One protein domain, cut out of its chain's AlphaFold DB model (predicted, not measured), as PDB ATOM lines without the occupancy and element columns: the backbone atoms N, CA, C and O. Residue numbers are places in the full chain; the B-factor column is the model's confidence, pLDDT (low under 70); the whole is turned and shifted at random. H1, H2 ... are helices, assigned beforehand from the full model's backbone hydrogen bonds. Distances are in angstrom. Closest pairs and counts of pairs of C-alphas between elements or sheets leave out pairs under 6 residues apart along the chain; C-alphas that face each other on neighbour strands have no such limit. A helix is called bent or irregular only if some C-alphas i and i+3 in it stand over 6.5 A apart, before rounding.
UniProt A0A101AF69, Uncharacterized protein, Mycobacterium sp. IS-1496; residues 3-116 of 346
ATOM      1  N   ALA A   3     351.345 331.100 243.269       72.50
ATOM      2  CA  ALA A   3     351.187 332.554 243.383       72.50
ATOM      3  C   ALA A   3     352.283 333.215 244.247       72.50
ATOM      4  O   ALA A   3     352.653 334.362 244.009       72.50
ATOM      5  N   ARG A   4     352.833 332.500 245.240       74.75
ATOM      6  CA  ARG A   4     353.934 333.001 246.079       74.75
ATOM      7  C   ARG A   4     355.259 333.016 245.312       74.75
ATOM      8  O   ARG A   4     356.036 333.942 245.509       74.75
ATOM      9  N   SER A   5     355.450 332.076 244.387       81.00
ATOM     10  CA  SER A   5     356.654 331.917 243.555       81.00
ATOM     11  C   SER A   5     356.684 332.791 242.299       81.00
ATOM     12  O   SER A   5     357.679 332.774 241.585       81.00
ATOM     13  N   ALA A   6     355.639 333.587 242.044       82.06
ATOM     14  CA  ALA A   6     355.526 334.454 240.865       82.06
ATOM     15  C   ALA A   6     356.760 335.345 240.625       82.06
ATOM     16  O   ALA A   6     357.160 335.540 239.487       82.06
ATOM     17  N   THR A   7     357.387 335.847 241.692       83.69
ATOM     18  CA  THR A   7     358.602 336.673 241.620       83.69
ATOM     19  C   THR A   7     359.816 335.892 241.114       83.69
ATOM     20  O   THR A   7     360.529 336.383 240.248       83.69
ATOM     21  N   GLY A   8     360.035 334.676 241.627       83.56
ATOM     22  CA  GLY A   8     361.134 333.816 241.177       83.56
ATOM     23  C   GLY A   8     360.910 333.297 239.758       83.56
ATOM     24  O   GLY A   8     361.826 333.322 238.947       83.56
ATOM     25  N   LEU A   9     359.670 332.919 239.433       86.94
ATOM     26  CA  LEU A   9     359.296 332.450 238.097       86.94
ATOM     27  C   LEU A   9     359.405 333.558 237.043       86.94
ATOM     28  O   LEU A   9     359.881 333.298 235.949       86.94
ATOM     29  N   ALA A  10     359.034 334.801 237.368       87.88
ATOM     30  CA  ALA A  10     359.223 335.931 236.458       87.88
ATOM     31  C   ALA A  10     360.708 336.208 236.167       87.88
ATOM     32  O   ALA A  10     361.055 336.516 235.032       87.88
ATOM     33  N   GLY A  11     361.579 336.070 237.174       87.00
ATOM     34  CA  GLY A  11     363.028 336.142 236.977       87.00
ATOM     35  C   GLY A  11     363.548 335.014 236.082       87.00
ATOM     36  O   GLY A  11     364.352 335.271 235.194       87.00
ATOM     37  N   TYR A  12     363.037 333.793 236.264       89.19
ATOM     38  CA  TYR A  12     363.378 332.654 235.412       89.19
ATOM     39  C   TYR A  12     362.959 332.868 233.954       89.19
ATOM     40  O   TYR A  12     363.784 332.755 233.060       89.19
ATOM     41  N   ALA A  13     361.717 333.293 233.714       89.75
ATOM     42  CA  ALA A  13     361.234 333.579 232.365       89.75
ATOM     43  C   ALA A  13     362.052 334.675 231.662       89.75
ATOM     44  O   ALA A  13     362.298 334.587 230.463       89.75
ATOM     45  N   ALA A  14     362.500 335.699 232.397       89.50
ATOM     46  CA  ALA A  14     363.386 336.721 231.844       89.50
ATOM     47  C   ALA A  14     364.739 336.134 231.412       89.50
ATOM     48  O   ALA A  14     365.232 336.483 230.342       89.50
ATOM     49  N   LEU A  15     365.307 335.219 232.206       89.12
ATOM     50  CA  LEU A  15     366.526 334.499 231.843       89.12
ATOM     51  C   LEU A  15     366.318 333.651 230.579       89.12
ATOM     52  O   LEU A  15     367.127 333.764 229.662       89.12
ATOM     53  N   SER A  16     365.230 332.878 230.493       86.94
ATOM     54  CA  SER A  16     364.913 332.058 229.312       86.94
ATOM     55  C   SER A  16     364.782 332.904 228.040       86.94
ATOM     56  O   SER A  16     365.320 332.546 226.997       86.94
ATOM     57  N   VAL A  17     364.150 334.081 228.130       88.75
ATOM     58  CA  VAL A  17     364.040 335.017 226.997       88.75
ATOM     59  C   VAL A  17     365.404 335.560 226.576       88.75
ATOM     60  O   VAL A  17     365.680 335.642 225.381       88.75
ATOM     61  N   VAL A  18     366.272 335.934 227.523       87.00
ATOM     62  CA  VAL A  18     367.624 336.406 227.175       87.00
ATOM     63  C   VAL A  18     368.451 335.278 226.560       87.00
ATOM     64  O   VAL A  18     369.141 335.517 225.573       87.00
ATOM     65  N   ASN A  19     368.337 334.056 227.080       84.88
ATOM     66  CA  ASN A  19     369.020 332.892 226.526       84.88
ATOM     67  C   ASN A  19     368.572 332.607 225.084       84.88
ATOM     68  O   ASN A  19     369.411 332.435 224.204       84.88
ATOM     69  N   LEU A  20     367.263 332.673 224.814       85.19
ATOM     70  CA  LEU A  20     366.718 332.570 223.460       85.19
ATOM     71  C   LEU A  20     367.301 333.644 222.531       85.19
ATOM     72  O   LEU A  20     367.701 333.337 221.413       85.19
ATOM     73  N   LEU A  21     367.372 334.903 222.976       84.94
ATOM     74  CA  LEU A  21     367.947 335.985 222.169       84.94
ATOM     75  C   LEU A  21     369.423 335.734 221.847       84.94
ATOM     76  O   LEU A  21     369.836 335.963 220.713       84.94
ATOM     77  N   VAL A  22     370.200 335.235 222.812       82.81
ATOM     78  CA  VAL A  22     371.599 334.847 222.593       82.81
ATOM     79  C   VAL A  22     371.689 333.702 221.584       82.81
ATOM     80  O   VAL A  22     372.448 333.817 220.629       82.81
ATOM     81  N   ALA A  23     370.867 332.658 221.724       80.12
ATOM     82  CA  ALA A  23     370.842 331.516 220.808       80.12
ATOM     83  C   ALA A  23     370.438 331.904 219.373       80.12
ATOM     84  O   ALA A  23     370.998 331.400 218.400       80.12
ATOM     85  N   VAL A  24     369.481 332.828 219.219       83.25
ATOM     86  CA  VAL A  24     369.085 333.383 217.914       83.25
ATOM     87  C   VAL A  24     370.241 334.165 217.287       83.25
ATOM     88  O   VAL A  24     370.507 334.007 216.098       83.25
ATOM     89  N   LEU A  25     370.929 334.997 218.074       81.69
ATOM     90  CA  LEU A  25     372.035 335.831 217.596       81.69
ATOM     91  C   LEU A  25     373.304 335.027 217.292       81.69
ATOM     92  O   LEU A  25     374.044 335.406 216.387       81.69
ATOM     93  N   SER A  26     373.547 333.927 218.008       75.31
ATOM     94  CA  SER A  26     374.685 333.030 217.777       75.31
ATOM     95  C   SER A  26     374.438 331.996 216.678       75.31
ATOM     96  O   SER A  26     375.350 331.260 216.297       75.31
ATOM     97  N   GLY A  27     373.202 331.898 216.176       71.25
ATOM     98  CA  GLY A  27     372.806 330.857 215.229       71.25
ATOM     99  C   GLY A  27     372.912 329.439 215.801       71.25
ATOM    100  O   GLY A  27     372.987 328.490 215.025       71.25
ATOM    101  N   GLY A  28     372.942 329.293 217.132       65.75
ATOM    102  CA  GLY A  28     373.107 328.010 217.821       65.75
ATOM    103  C   GLY A  28     374.548 327.493 217.918       65.75
ATOM    104  O   GLY A  28     374.738 326.363 218.355       65.75
ATOM    105  N   ASN A  29     375.552 328.290 217.534       66.62
ATOM    106  CA  ASN A  29     376.966 327.923 217.651       66.62
ATOM    107  C   ASN A  29     377.607 328.499 218.924       66.62
ATOM    108  O   ASN A  29     377.149 329.519 219.451       66.62
ATOM    109  N   ASP A  30     378.697 327.870 219.376       66.62
ATOM    110  CA  ASP A  30     379.560 328.420 220.423       66.62
ATOM    111  C   ASP A  30     380.192 329.738 219.955       66.62
ATOM    112  O   ASP A  30     380.643 329.870 218.815       66.62
ATOM    113  N   ILE A  31     380.194 330.727 220.847       64.94
ATOM    114  CA  ILE A  31     380.687 332.077 220.571       64.94
ATOM    115  C   ILE A  31     382.129 332.161 221.061       64.94
ATOM    116  O   ILE A  31     382.364 332.225 222.268       64.94
ATOM    117  N   ASP A  32     383.072 332.181 220.125       69.00
ATOM    118  CA  ASP A  32     384.490 332.412 220.397       69.00
ATOM    119  C   ASP A  32     384.886 333.804 219.886       69.00
ATOM    120  O   ASP A  32     384.702 334.110 218.707       69.00
ATOM    121  N   ILE A  33     385.355 334.677 220.783       68.31
ATOM    122  CA  ILE A  33     385.695 336.070 220.456       68.31
ATOM    123  C   ILE A  33     387.208 336.162 220.268       68.31
ATOM    124  O   ILE A  33     387.943 336.486 221.203       68.31
ATOM    125  N   ASP A  34     387.659 335.909 219.042       61.88
ATOM    126  CA  ASP A  34     389.055 336.066 218.638       61.88
ATOM    127  C   ASP A  34     389.260 337.387 217.876       61.88
ATOM    128  O   ASP A  34     388.862 337.543 216.721       61.88
ATOM    129  N   GLY A  35     389.937 338.352 218.508       73.69
ATOM    130  CA  GLY A  35     390.313 339.623 217.875       73.69
ATOM    131  C   GLY A  35     389.255 340.729 217.993       73.69
ATOM    132  O   GLY A  35     388.842 341.065 219.102       73.69
ATOM    133  N   ASP A  36     388.887 341.360 216.869       72.50
ATOM    134  CA  ASP A  36     387.931 342.478 216.829       72.50
ATOM    135  C   ASP A  36     386.481 341.956 216.759       72.50
ATOM    136  O   ASP A  36     386.120 341.338 215.753       72.50
ATOM    137  N   PRO A  37     385.625 342.221 217.770       78.50
ATOM    138  CA  PRO A  37     384.323 341.572 217.847       78.50
ATOM    139  C   PRO A  37     383.359 342.032 216.755       78.50
ATOM    140  O   PRO A  37     383.248 343.229 216.454       78.50
ATOM    141  N   THR A  38     382.584 341.096 216.212       81.31
ATOM    142  CA  THR A  38     381.519 341.411 215.251       81.31
ATOM    143  C   THR A  38     380.341 342.135 215.921       81.31
ATOM    144  O   THR A  38     380.174 342.125 217.140       81.31
ATOM    145  N   VAL A  39     379.462 342.777 215.135       81.31
ATOM    146  CA  VAL A  39     378.258 343.454 215.672       81.31
ATOM    147  C   VAL A  39     377.359 342.480 216.452       81.31
ATOM    148  O   VAL A  39     376.751 342.874 217.445       81.31
ATOM    149  N   ALA A  40     377.297 341.210 216.039       78.50
ATOM    150  CA  ALA A  40     376.540 340.172 216.735       78.50
ATOM    151  C   ALA A  40     377.162 339.820 218.097       78.50
ATOM    152  O   ALA A  40     376.444 339.760 219.093       78.50
ATOM    153  N   GLU A  41     378.487 339.682 218.180       80.56
ATOM    154  CA  GLU A  41     379.198 339.452 219.448       80.56
ATOM    155  C   GLU A  41     379.062 340.638 220.406       80.56
ATOM    156  O   GLU A  41     378.816 340.444 221.596       80.56
ATOM    157  N   TRP A  42     379.116 341.874 219.899       83.12
ATOM    158  CA  TRP A  42     378.822 343.065 220.702       83.12
ATOM    159  C   TRP A  42     377.403 343.046 221.281       83.12
ATOM    160  O   TRP A  42     377.204 343.429 222.438       83.12
ATOM    161  N   LEU A  43     376.414 342.580 220.513       83.88
ATOM    162  CA  LEU A  43     375.037 342.423 220.993       83.88
ATOM    163  C   LEU A  43     374.914 341.306 222.036       83.88
ATOM    164  O   LEU A  43     374.184 341.476 223.012       83.88
ATOM    165  N   VAL A  44     375.647 340.203 221.883       82.69
ATOM    166  CA  VAL A  44     375.692 339.124 222.881       82.69
ATOM    167  C   VAL A  44     376.336 339.607 224.179       82.69
ATOM    168  O   VAL A  44     375.784 339.375 225.252       82.69
ATOM    169  N   LEU A  45     377.458 340.328 224.108       83.50
ATOM    170  CA  LEU A  45     378.105 340.919 225.283       83.50
ATOM    171  C   LEU A  45     377.172 341.903 225.997       83.50
ATOM    172  O   LEU A  45     377.063 341.888 227.224       83.50
ATOM    173  N   LEU A  46     376.449 342.728 225.233       85.06
ATOM    174  CA  LEU A  46     375.431 343.620 225.781       85.06
ATOM    175  C   LEU A  46     374.309 342.834 226.477       85.06
ATOM    176  O   LEU A  46     373.920 343.187 227.591       85.06
ATOM    177  N   LEU A  47     373.804 341.765 225.854       85.06
ATOM    178  CA  LEU A  47     372.782 340.898 226.442       85.06
ATOM    179  C   LEU A  47     373.275 340.237 227.729       85.06
ATOM    180  O   LEU A  47     372.537 340.246 228.710       85.06
ATOM    181  N   LEU A  48     374.522 339.759 227.765       83.44
ATOM    182  CA  LEU A  48     375.147 339.154 228.943       83.44
ATOM    183  C   LEU A  48     375.170 340.129 230.130       83.44
ATOM    184  O   LEU A  48     374.778 339.774 231.241       83.44
ATOM    185  N   VAL A  49     375.558 341.384 229.885       84.75
ATOM    186  CA  VAL A  49     375.530 342.451 230.902       84.75
ATOM    187  C   VAL A  49     374.093 342.766 231.343       84.75
ATOM    188  O   VAL A  49     373.854 343.076 232.512       84.75
ATOM    189  N   LEU A  50     373.121 342.657 230.434       85.75
ATOM    190  CA  LEU A  50     371.708 342.932 230.700       85.75
ATOM    191  C   LEU A  50     370.940 341.773 231.357       85.75
ATOM    192  O   LEU A  50     369.840 342.028 231.848       85.75
ATOM    193  N   ILE A  51     371.492 340.556 231.456       83.62
ATOM    194  CA  ILE A  51     370.838 339.410 232.125       83.62
ATOM    195  C   ILE A  51     370.408 339.776 233.549       83.62
ATOM    196  O   ILE A  51     369.251 339.614 233.934       83.62
ATOM    197  N   VAL A  52     371.332 340.294 234.358       83.25
ATOM    198  CA  VAL A  52     371.038 340.596 235.765       83.25
ATOM    199  C   VAL A  52     370.003 341.730 235.889       83.25
ATOM    200  O   VAL A  52     369.012 341.540 236.601       83.25
ATOM    201  N   PRO A  53     370.144 342.876 235.187       87.25
ATOM    202  CA  PRO A  53     369.119 343.917 235.158       87.25
ATOM    203  C   PRO A  53     367.725 343.431 234.739       87.25
ATOM    204  O   PRO A  53     366.740 343.825 235.366       87.25
ATOM    205  N   THR A  54     367.617 342.581 233.713       85.44
ATOM    206  CA  THR A  54     366.318 342.105 233.206       85.44
ATOM    207  C   THR A  54     365.642 341.150 234.184       85.44
ATOM    208  O   THR A  54     364.457 341.327 234.476       85.44
ATOM    209  N   ILE A  55     366.391 340.214 234.779       86.69
ATOM    210  CA  ILE A  55     365.894 339.327 235.844       86.69
ATOM    211  C   ILE A  55     365.381 340.151 237.028       86.69
ATOM    212  O   ILE A  55     364.276 339.917 237.525       86.69
ATOM    213  N   VAL A  56     366.158 341.145 237.472       85.25
ATOM    214  CA  VAL A  56     365.785 342.015 238.595       85.25
ATOM    215  C   VAL A  56     364.534 342.829 238.266       85.25
ATOM    216  O   VAL A  56     363.625 342.897 239.094       85.25
ATOM    217  N   ALA A  57     364.441 343.408 237.067       86.81
ATOM    218  CA  ALA A  57     363.278 344.177 236.634       86.81
ATOM    219  C   ALA A  57     362.008 343.313 236.562       86.81
ATOM    220  O   ALA A  57     360.953 343.729 237.052       86.81
ATOM    221  N   ALA A  58     362.108 342.093 236.024       86.44
ATOM    222  CA  ALA A  58     360.997 341.148 235.938       86.44
ATOM    223  C   ALA A  58     360.532 340.680 237.326       86.44
ATOM    224  O   ALA A  58     359.337 340.733 237.643       86.44
ATOM    225  N   ALA A  59     361.471 340.303 238.198       84.06
ATOM    226  CA  ALA A  59     361.181 339.932 239.579       84.06
ATOM    227  C   ALA A  59     360.545 341.104 240.351       84.06
ATOM    228  O   ALA A  59     359.546 340.938 241.059       84.06
ATOM    229  N   TRP A  60     361.066 342.317 240.179       85.19
ATOM    230  CA  TRP A  60     360.535 343.517 240.816       85.19
ATOM    231  C   TRP A  60     359.126 343.866 240.323       85.19
ATOM    232  O   TRP A  60     358.240 344.117 241.144       85.19
ATOM    233  N   GLY A  61     358.876 343.800 239.014       85.19
ATOM    234  CA  GLY A  61     357.544 343.976 238.432       85.19
ATOM    235  C   GLY A  61     356.539 342.967 238.993       85.19
ATOM    236  O   GLY A  61     355.470 343.352 239.469       85.19
ATOM    237  N   ALA A  62     356.920 341.689 239.063       85.12
ATOM    238  CA  ALA A  62     356.097 340.643 239.666       85.12
ATOM    239  C   ALA A  62     355.858 340.862 241.174       85.12
ATOM    240  O   ALA A  62     354.783 340.546 241.684       85.12
ATOM    241  N   SER A  63     356.824 341.443 241.898       83.06
ATOM    242  CA  SER A  63     356.692 341.754 243.330       83.06
ATOM    243  C   SER A  63     355.670 342.861 243.632       83.06
ATOM    244  O   SER A  63     355.085 342.887 244.718       83.06
ATOM    245  N   ARG A  64     355.408 343.757 242.669       85.44
ATOM    246  CA  ARG A  64     354.421 344.847 242.788       85.44
ATOM    247  C   ARG A  64     352.975 344.342 242.712       85.44
ATOM    248  O   ARG A  64     352.060 345.033 243.164       85.44
ATOM    249  N   VAL A  65     352.755 343.144 242.167       85.25
ATOM    250  CA  VAL A  65     351.420 342.565 241.986       85.25
ATOM    251  C   VAL A  65     350.897 342.031 243.318       85.25
ATOM    252  O   VAL A  65     351.368 341.022 243.840       85.25
ATOM    253  N   ARG A  66     349.884 342.700 243.880       77.44
ATOM    254  CA  ARG A  66     349.295 342.330 245.180       77.44
ATOM    255  C   ARG A  66     348.143 341.330 245.066       77.44
ATOM    256  O   ARG A  66     347.934 340.542 245.984       77.44
ATOM    257  N   ALA A  67     347.416 341.336 243.947       86.44
ATOM    258  CA  ALA A  67     346.243 340.488 243.757       86.44
ATOM    259  C   ALA A  67     346.640 339.000 243.595       86.44
ATOM    260  O   ALA A  67     347.444 338.679 242.713       86.44
ATOM    261  N   PRO A  68     346.065 338.066 244.380       78.25
ATOM    262  CA  PRO A  68     346.424 336.645 244.326       78.25
ATOM    263  C   PRO A  68     346.191 336.000 242.953       78.25
ATOM    264  O   PRO A  68     347.010 335.196 242.506       78.25
ATOM    265  N   GLY A  69     345.101 336.380 242.274       82.44
ATOM    266  CA  GLY A  69     344.775 335.905 240.927       82.44
ATOM    267  C   GLY A  69     345.794 336.364 239.882       82.44
ATOM    268  O   GLY A  69     346.298 335.546 239.120       82.44
ATOM    269  N   ALA A  70     346.184 337.641 239.925       82.56
ATOM    270  CA  ALA A  70     347.181 338.203 239.014       82.56
ATOM    271  C   ALA A  70     348.595 337.638 239.256       82.56
ATOM    272  O   ALA A  70     349.356 337.420 238.321       82.56
ATOM    273  N   ARG A  71     348.963 337.315 240.503       83.31
ATOM    274  CA  ARG A  71     350.234 336.617 240.775       83.31
ATOM    275  C   ARG A  71     350.249 335.206 240.194       83.31
ATOM    276  O   ARG A  71     351.286 334.738 239.733       83.31
ATOM    277  N   ARG A  72     349.106 334.515 240.226       85.44
ATOM    278  CA  ARG A  72     348.979 333.187 239.621       85.44
ATOM    279  C   ARG A  72     349.089 333.264 238.102       85.44
ATOM    280  O   ARG A  72     349.789 332.430 237.545       85.44
ATOM    281  N   SER A  73     348.468 334.253 237.454       83.75
ATOM    282  CA  SER A  73     348.623 334.433 236.007       83.75
ATOM    283  C   SER A  73     350.074 334.730 235.637       83.75
ATOM    284  O   SER A  73     350.596 334.057 234.766       83.75
ATOM    285  N   VAL A  74     350.769 335.613 236.368       86.25
ATOM    286  CA  VAL A  74     352.206 335.878 236.156       86.25
ATOM    287  C   VAL A  74     353.044 334.601 236.261       86.25
ATOM    288  O   VAL A  74     353.874 334.351 235.397       86.25
ATOM    289  N   ALA A  75     352.810 333.770 237.279       85.50
ATOM    290  CA  ALA A  75     353.519 332.500 237.438       85.50
ATOM    291  C   ALA A  75     353.264 331.530 236.270       85.50
ATOM    292  O   ALA A  75     354.198 330.904 235.783       85.50
ATOM    293  N   VAL A  76     352.012 331.413 235.818       87.62
ATOM    294  CA  VAL A  76     351.635 330.537 234.696       87.62
ATOM    295  C   VAL A  76     352.224 331.047 233.384       87.62
ATOM    296  O   VAL A  76     352.807 330.269 232.640       87.62
ATOM    297  N   THR A  77     352.120 332.351 233.120       88.19
ATOM    298  CA  THR A  77     352.703 332.984 231.934       88.19
ATOM    299  C   THR A  77     354.220 332.837 231.924       88.19
ATOM    300  O   THR A  77     354.775 332.528 230.885       88.19
ATOM    301  N   ALA A  78     354.889 332.991 233.068       87.94
ATOM    302  CA  ALA A  78     356.335 332.815 233.168       87.94
ATOM    303  C   ALA A  78     356.784 331.385 232.827       87.94
ATOM    304  O   ALA A  78     357.731 331.211 232.069       87.94
ATOM    305  N   ILE A  79     356.075 330.368 233.333       88.00
ATOM    306  CA  ILE A  79     356.348 328.964 232.987       88.00
ATOM    307  C   ILE A  79     356.101 328.727 231.493       88.00
ATOM    308  O   ILE A  79     356.922 328.111 230.831       88.00
ATOM    309  N   ALA A  80     354.993 329.243 230.952       88.44
ATOM    310  CA  ALA A  80     354.692 329.107 229.530       88.44
ATOM    311  C   ALA A  80     355.761 329.771 228.649       88.44
ATOM    312  O   ALA A  80     356.133 329.210 227.630       88.44
ATOM    313  N   VAL A  81     356.265 330.942 229.046       88.31
ATOM    314  CA  VAL A  81     357.338 331.645 228.331       88.31
ATOM    315  C   VAL A  81     358.640 330.850 228.360       88.31
ATOM    316  O   VAL A  81     359.245 330.715 227.308       88.31
ATOM    317  N   ALA A  82     359.041 330.302 229.513       85.81
ATOM    318  CA  ALA A  82     360.247 329.474 229.610       85.81
ATOM    319  C   ALA A  82     360.180 328.274 228.651       85.81
ATOM    320  O   ALA A  82     361.009 328.164 227.755       85.81
ATOM    321  N   VAL A  83     359.087 327.506 228.713       86.06
ATOM    322  CA  VAL A  83     358.876 326.343 227.838       86.06
ATOM    323  C   VAL A  83     358.814 326.731 226.355       86.06
ATOM    324  O   VAL A  83     359.277 325.983 225.502       86.06
ATOM    325  N   LEU A  84     358.227 327.885 226.017       86.19
ATOM    326  CA  LEU A  84     358.177 328.368 224.631       86.19
ATOM    327  C   LEU A  84     359.555 328.797 224.109       86.19
ATOM    328  O   LEU A  84     359.792 328.676 222.909       86.19
ATOM    329  N   CYS A  85     360.437 329.305 224.973       84.06
ATOM    330  CA  CYS A  85     361.799 329.677 224.595       84.06
ATOM    331  C   CYS A  85     362.633 328.456 224.187       84.06
ATOM    332  O   CYS A  85     363.385 328.550 223.221       84.06
ATOM    333  N   ASP A  86     362.424 327.313 224.838       81.44
ATOM    334  CA  ASP A  86     363.166 326.075 224.566       81.44
ATOM    335  C   ASP A  86     362.708 325.355 223.278       81.44
ATOM    336  O   ASP A  86     363.326 324.396 222.826       81.44
ATOM    337  N   LEU A  87     361.637 325.824 222.622       80.50
ATOM    338  CA  LEU A  87     361.187 325.273 221.333       80.50
ATOM    339  C   LEU A  87     362.083 325.672 220.146       80.50
ATOM    340  O   LEU A  87     361.880 325.194 219.030       80.50
ATOM    341  N   TYR A  88     363.047 326.564 220.357       72.69
ATOM    342  CA  TYR A  88     363.964 327.070 219.340       72.69
ATOM    343  C   TYR A  88     365.349 326.424 219.490       72.69
ATOM    344  O   TYR A  88     365.830 326.301 220.609       72.69
ATOM    345  N   PRO A  89     366.093 326.167 218.402       60.44
ATOM    346  CA  PRO A  89     365.960 325.069 217.444       60.44
ATOM    347  C   PRO A  89     366.393 323.712 218.062       60.44
ATOM    348  O   PRO A  89     367.339 323.077 217.595       60.44
ATOM    349  N   ALA A  90     365.727 323.275 219.132       60.56
ATOM    350  CA  ALA A  90     366.072 322.055 219.859       60.56
ATOM    351  C   ALA A  90     365.681 320.783 219.077       60.56
ATOM    352  O   ALA A  90     364.562 320.661 218.568       60.56
ATOM    353  N   GLY A  91     366.586 319.801 218.993       63.88
ATOM    354  CA  GLY A  91     366.232 318.456 218.541       63.88
ATOM    355  C   GLY A  91     365.269 317.772 219.530       63.88
ATOM    356  O   GLY A  91     365.157 318.187 220.681       63.88
ATOM    357  N   PRO A  92     364.577 316.680 219.148       63.16
ATOM    358  CA  PRO A  92     363.613 316.011 220.032       63.16
ATOM    359  C   PRO A  92     364.234 315.435 221.320       63.16
ATOM    360  O   PRO A  92     363.525 315.247 222.306       63.16
ATOM    361  N   VAL A  93     365.542 315.148 221.320       67.12
ATOM    362  CA  VAL A  93     366.293 314.690 222.505       67.12
ATOM    363  C   VAL A  93     366.665 315.864 223.420       67.12
ATOM    364  O   VAL A  93     366.578 315.736 224.643       67.12
ATOM    365  N   ASP A  94     367.001 317.014 222.837       74.31
ATOM    366  CA  ASP A  94     367.335 318.235 223.575       74.31
ATOM    367  C   ASP A  94     366.083 318.785 224.269       74.31
ATOM    368  O   ASP A  94     366.099 319.019 225.471       74.31
ATOM    369  N   LEU A  95     364.937 318.777 223.579       76.31
ATOM    370  CA  LEU A  95     363.656 319.246 224.116       76.31
ATOM    371  C   LEU A  95     363.176 318.463 225.350       76.31
ATOM    372  O   LEU A  95     362.599 319.040 226.272       76.31
ATOM    373  N   LEU A  96     363.401 317.142 225.397       80.69
ATOM    374  CA  LEU A  96     363.089 316.344 226.592       80.69
ATOM    375  C   LEU A  96     364.019 316.687 227.760       80.69
ATOM    376  O   LEU A  96     363.574 316.701 228.907       80.69
ATOM    377  N   THR A  97     365.292 316.949 227.471       81.81
ATOM    378  CA  THR A  97     366.298 317.302 228.477       81.81
ATOM    379  C   THR A  97     366.011 318.686 229.054       81.81
ATOM    380  O   THR A  97     365.936 318.826 230.276       81.81
ATOM    381  N   ASP A  98     365.735 319.663 228.193       81.56
ATOM    382  CA  ASP A  98     365.391 321.036 228.564       81.56
ATOM    383  C   ASP A  98     364.106 321.075 229.390       81.56
ATOM    384  O   ASP A  98     364.100 321.627 230.485       81.56
ATOM    385  N   LEU A  99     363.057 320.349 228.980       84.56
ATOM    386  CA  LEU A  99     361.806 320.276 229.741       84.56
ATOM    387  C   LEU A  99     361.995 319.689 231.153       84.56
ATOM    388  O   LEU A  99     361.334 320.116 232.105       84.56
ATOM    389  N   VAL A 100     362.878 318.696 231.308       86.88
ATOM    390  CA  VAL A 100     363.205 318.115 232.622       86.88
ATOM    391  C   VAL A 100     363.969 319.120 233.484       86.88
ATOM    392  O   VAL A 100     363.666 319.244 234.674       86.88
ATOM    393  N   ILE A 101     364.923 319.849 232.900       84.88
ATOM    394  CA  ILE A 101     365.673 320.908 233.585       84.88
ATOM    395  C   ILE A 101     364.721 322.030 234.011       84.88
ATOM    396  O   ILE A 101     364.702 322.388 235.188       84.88
ATOM    397  N   ASP A 102     363.862 322.505 233.112       85.88
ATOM    398  CA  ASP A 102     362.826 323.506 233.364       85.88
ATOM    399  C   ASP A 102     361.915 323.097 234.522       85.88
ATOM    400  O   ASP A 102     361.712 323.852 235.480       85.88
ATOM    401  N   ALA A 103     361.399 321.866 234.486       87.50
ATOM    402  CA  ALA A 103     360.560 321.331 235.548       87.50
ATOM    403  C   ALA A 103     361.310 321.278 236.890       87.50
ATOM    404  O   ALA A 103     360.740 321.632 237.930       87.50
ATOM    405  N   ALA A 104     362.586 320.882 236.880       89.12
ATOM    406  CA  ALA A 104     363.431 320.847 238.067       89.12
ATOM    407  C   ALA A 104     363.697 322.254 238.626       89.12
ATOM    408  O   ALA A 104     363.579 322.461 239.837       89.12
ATOM    409  N   VAL A 105     363.986 323.239 237.771       86.38
ATOM    410  CA  VAL A 105     364.215 324.636 238.171       86.38
ATOM    411  C   VAL A 105     362.935 325.260 238.723       86.38
ATOM    412  O   VAL A 105     362.952 325.854 239.804       86.38
ATOM    413  N   VAL A 106     361.793 325.066 238.057       87.69
ATOM    414  CA  VAL A 106     360.480 325.516 238.545       87.69
ATOM    415  C   VAL A 106     360.166 324.887 239.905       87.69
ATOM    416  O   VAL A 106     359.762 325.599 240.832       87.69
ATOM    417  N   ALA A 107     360.387 323.579 240.068       86.56
ATOM    418  CA  ALA A 107     360.195 322.891 241.343       86.56
ATOM    419  C   ALA A 107     361.119 323.454 242.435       86.56
ATOM    420  O   ALA A 107     360.647 323.767 243.531       86.56
ATOM    421  N   ALA A 108     362.402 323.664 242.128       85.50
ATOM    422  CA  ALA A 108     363.373 324.250 243.044       85.50
ATOM    423  C   ALA A 108     362.962 325.662 243.485       85.50
ATOM    424  O   ALA A 108     362.967 325.956 244.681       85.50
ATOM    425  N   ILE A 109     362.515 326.518 242.559       85.62
ATOM    426  CA  ILE A 109     362.010 327.864 242.865       85.62
ATOM    427  C   ILE A 109     360.787 327.786 243.785       85.62
ATOM    428  O   ILE A 109     360.685 328.543 244.758       85.62
ATOM    429  N   VAL A 110     359.847 326.877 243.514       83.81
ATOM    430  CA  VAL A 110     358.641 326.701 244.335       83.81
ATOM    431  C   VAL A 110     358.989 326.226 245.746       83.81
ATOM    432  O   VAL A 110     358.477 326.794 246.716       83.81
ATOM    433  N   ILE A 111     359.892 325.251 245.874       82.75
ATOM    434  CA  ILE A 111     360.368 324.726 247.160       82.75
ATOM    435  C   ILE A 111     361.126 325.810 247.934       82.75
ATOM    436  O   ILE A 111     360.778 326.093 249.079       82.75
ATOM    437  N   ALA A 112     362.088 326.492 247.306       77.06
ATOM    438  CA  ALA A 112     362.861 327.572 247.921       77.06
ATOM    439  C   ALA A 112     361.967 328.733 248.391       77.06
ATOM    440  O   ALA A 112     362.188 329.316 249.455       77.06
ATOM    441  N   THR A 113     360.907 329.039 247.634       82.00
ATOM    442  CA  THR A 113     359.896 330.025 248.044       82.00
ATOM    443  C   THR A 113     359.086 329.529 249.243       82.00
ATOM    444  O   THR A 113     358.806 330.308 250.155       82.00
ATOM    445  N   GLY A 114     358.708 328.247 249.260       76.88
ATOM    446  CA  GLY A 114     358.008 327.617 250.381       76.88
ATOM    447  C   GLY A 114     358.835 327.604 251.671       76.88
ATOM    448  O   GLY A 114     358.281 327.830 252.742       76.88
ATOM    449  N   LEU A 115     360.153 327.425 251.547       78.75
ATOM    450  CA  LEU A 115     361.129 327.441 252.643       78.75
ATOM    451  C   LEU A 115     361.518 328.855 253.112       78.75
ATOM    452  O   LEU A 115     362.231 328.997 254.099       78.75
ATOM    453  N   GLY A 116     361.079 329.912 252.421       76.50
ATOM    454  CA  GLY A 116     361.397 331.291 252.802       76.50
ATOM    455  C   GLY A 116     362.817 331.747 252.440       76.50
ATOM    456  O   GLY A 116     363.266 332.780 252.940       76.50
TER     457      GLY A 116
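AT A GLANCE: This is residues 3 to 116 of the 346 residues of an uncharacterized protein of Mycobacterium sp. IS-1496 (UniProt A0A101AF69). Helix H1 runs through the middle of an elongated body of four helices: the bent helix H2 packs along one side of it, while H3 and H4 make with H1 a bundle, three helices side by side, in which H4 is loosely packed. The long link, residues 27 to 38, forms a loop at one end. The printed part has 114 residues, with H1, H2, H3 and H4 in chain order and no named strand: all helix. It is only just compact, close to loose, with a radius of gyration of the C-alphas of 15.7 A, and spans 50 by 32 by 22 A.

IN THESE COORDINATES: H2, residues 39 to 64, was assigned as one helix by its hydrogen bonds, but it is bent: C-alphas 49 and 52 are 6.9 A apart. Its arms are H2a, residues 39 to 49, and H2b, residues 52 to 64, 18.5 A long. H1, residues 6 to 26, is 30.0 A long and begins at C-alpha 6 (355.526, 334.454, 240.865). H3, residues 68 to 85, is 26.0 A long. H4, residues 92 to 114, is 33.0 A long and ends at C-alpha 114 (358.008, 327.617, 250.381).

HOW THE PARTS SIT: H2a and H2b stand at a steep tilt of 49 degrees. H1, the hub, touches H2a with residues 18 to 26 alone; these two form a helical hairpin, and their closest C-alphas, of Val 22 and Val 44, are 5.9 A apart. H1 touches H2b with residues 6 to 15 alone, closest at the C-alphas of Gly 11 and Ile 55, 4.4 A, at a shallow tilt of 32 degrees, opposite ways. H3 touches H1, closest at the C-alphas of Ala 6 and Ala 75, 4.4 A, at a shallow tilt of 22 degrees, the same way. H3 and H4 form a helical hairpin, closest at the C-alphas of Val 83 and Leu 99, 7.0 A. H4 touches residues 8 to 9 alone of H1, closest at the C-alphas of Gly 8 and Ile 109, 6.2 A. H2a and H2b are apart from H4. Every O i to N i+4 pair is within hydrogen-bond range in H1, H2a, H2b and H3; in H4 18 of 19 are.

THE WHOLE: The two C-alphas farthest apart, of Gly 35 and Pro 68, are 51.3 A apart. The printed part has no cut. The link from H1 to H2 is long, that from H2 to H3 tight, and that from H3 to H4 short. The mean pLDDT of the printed part is 81.5; residues 28 to 34 and 89 to 93 are under 70.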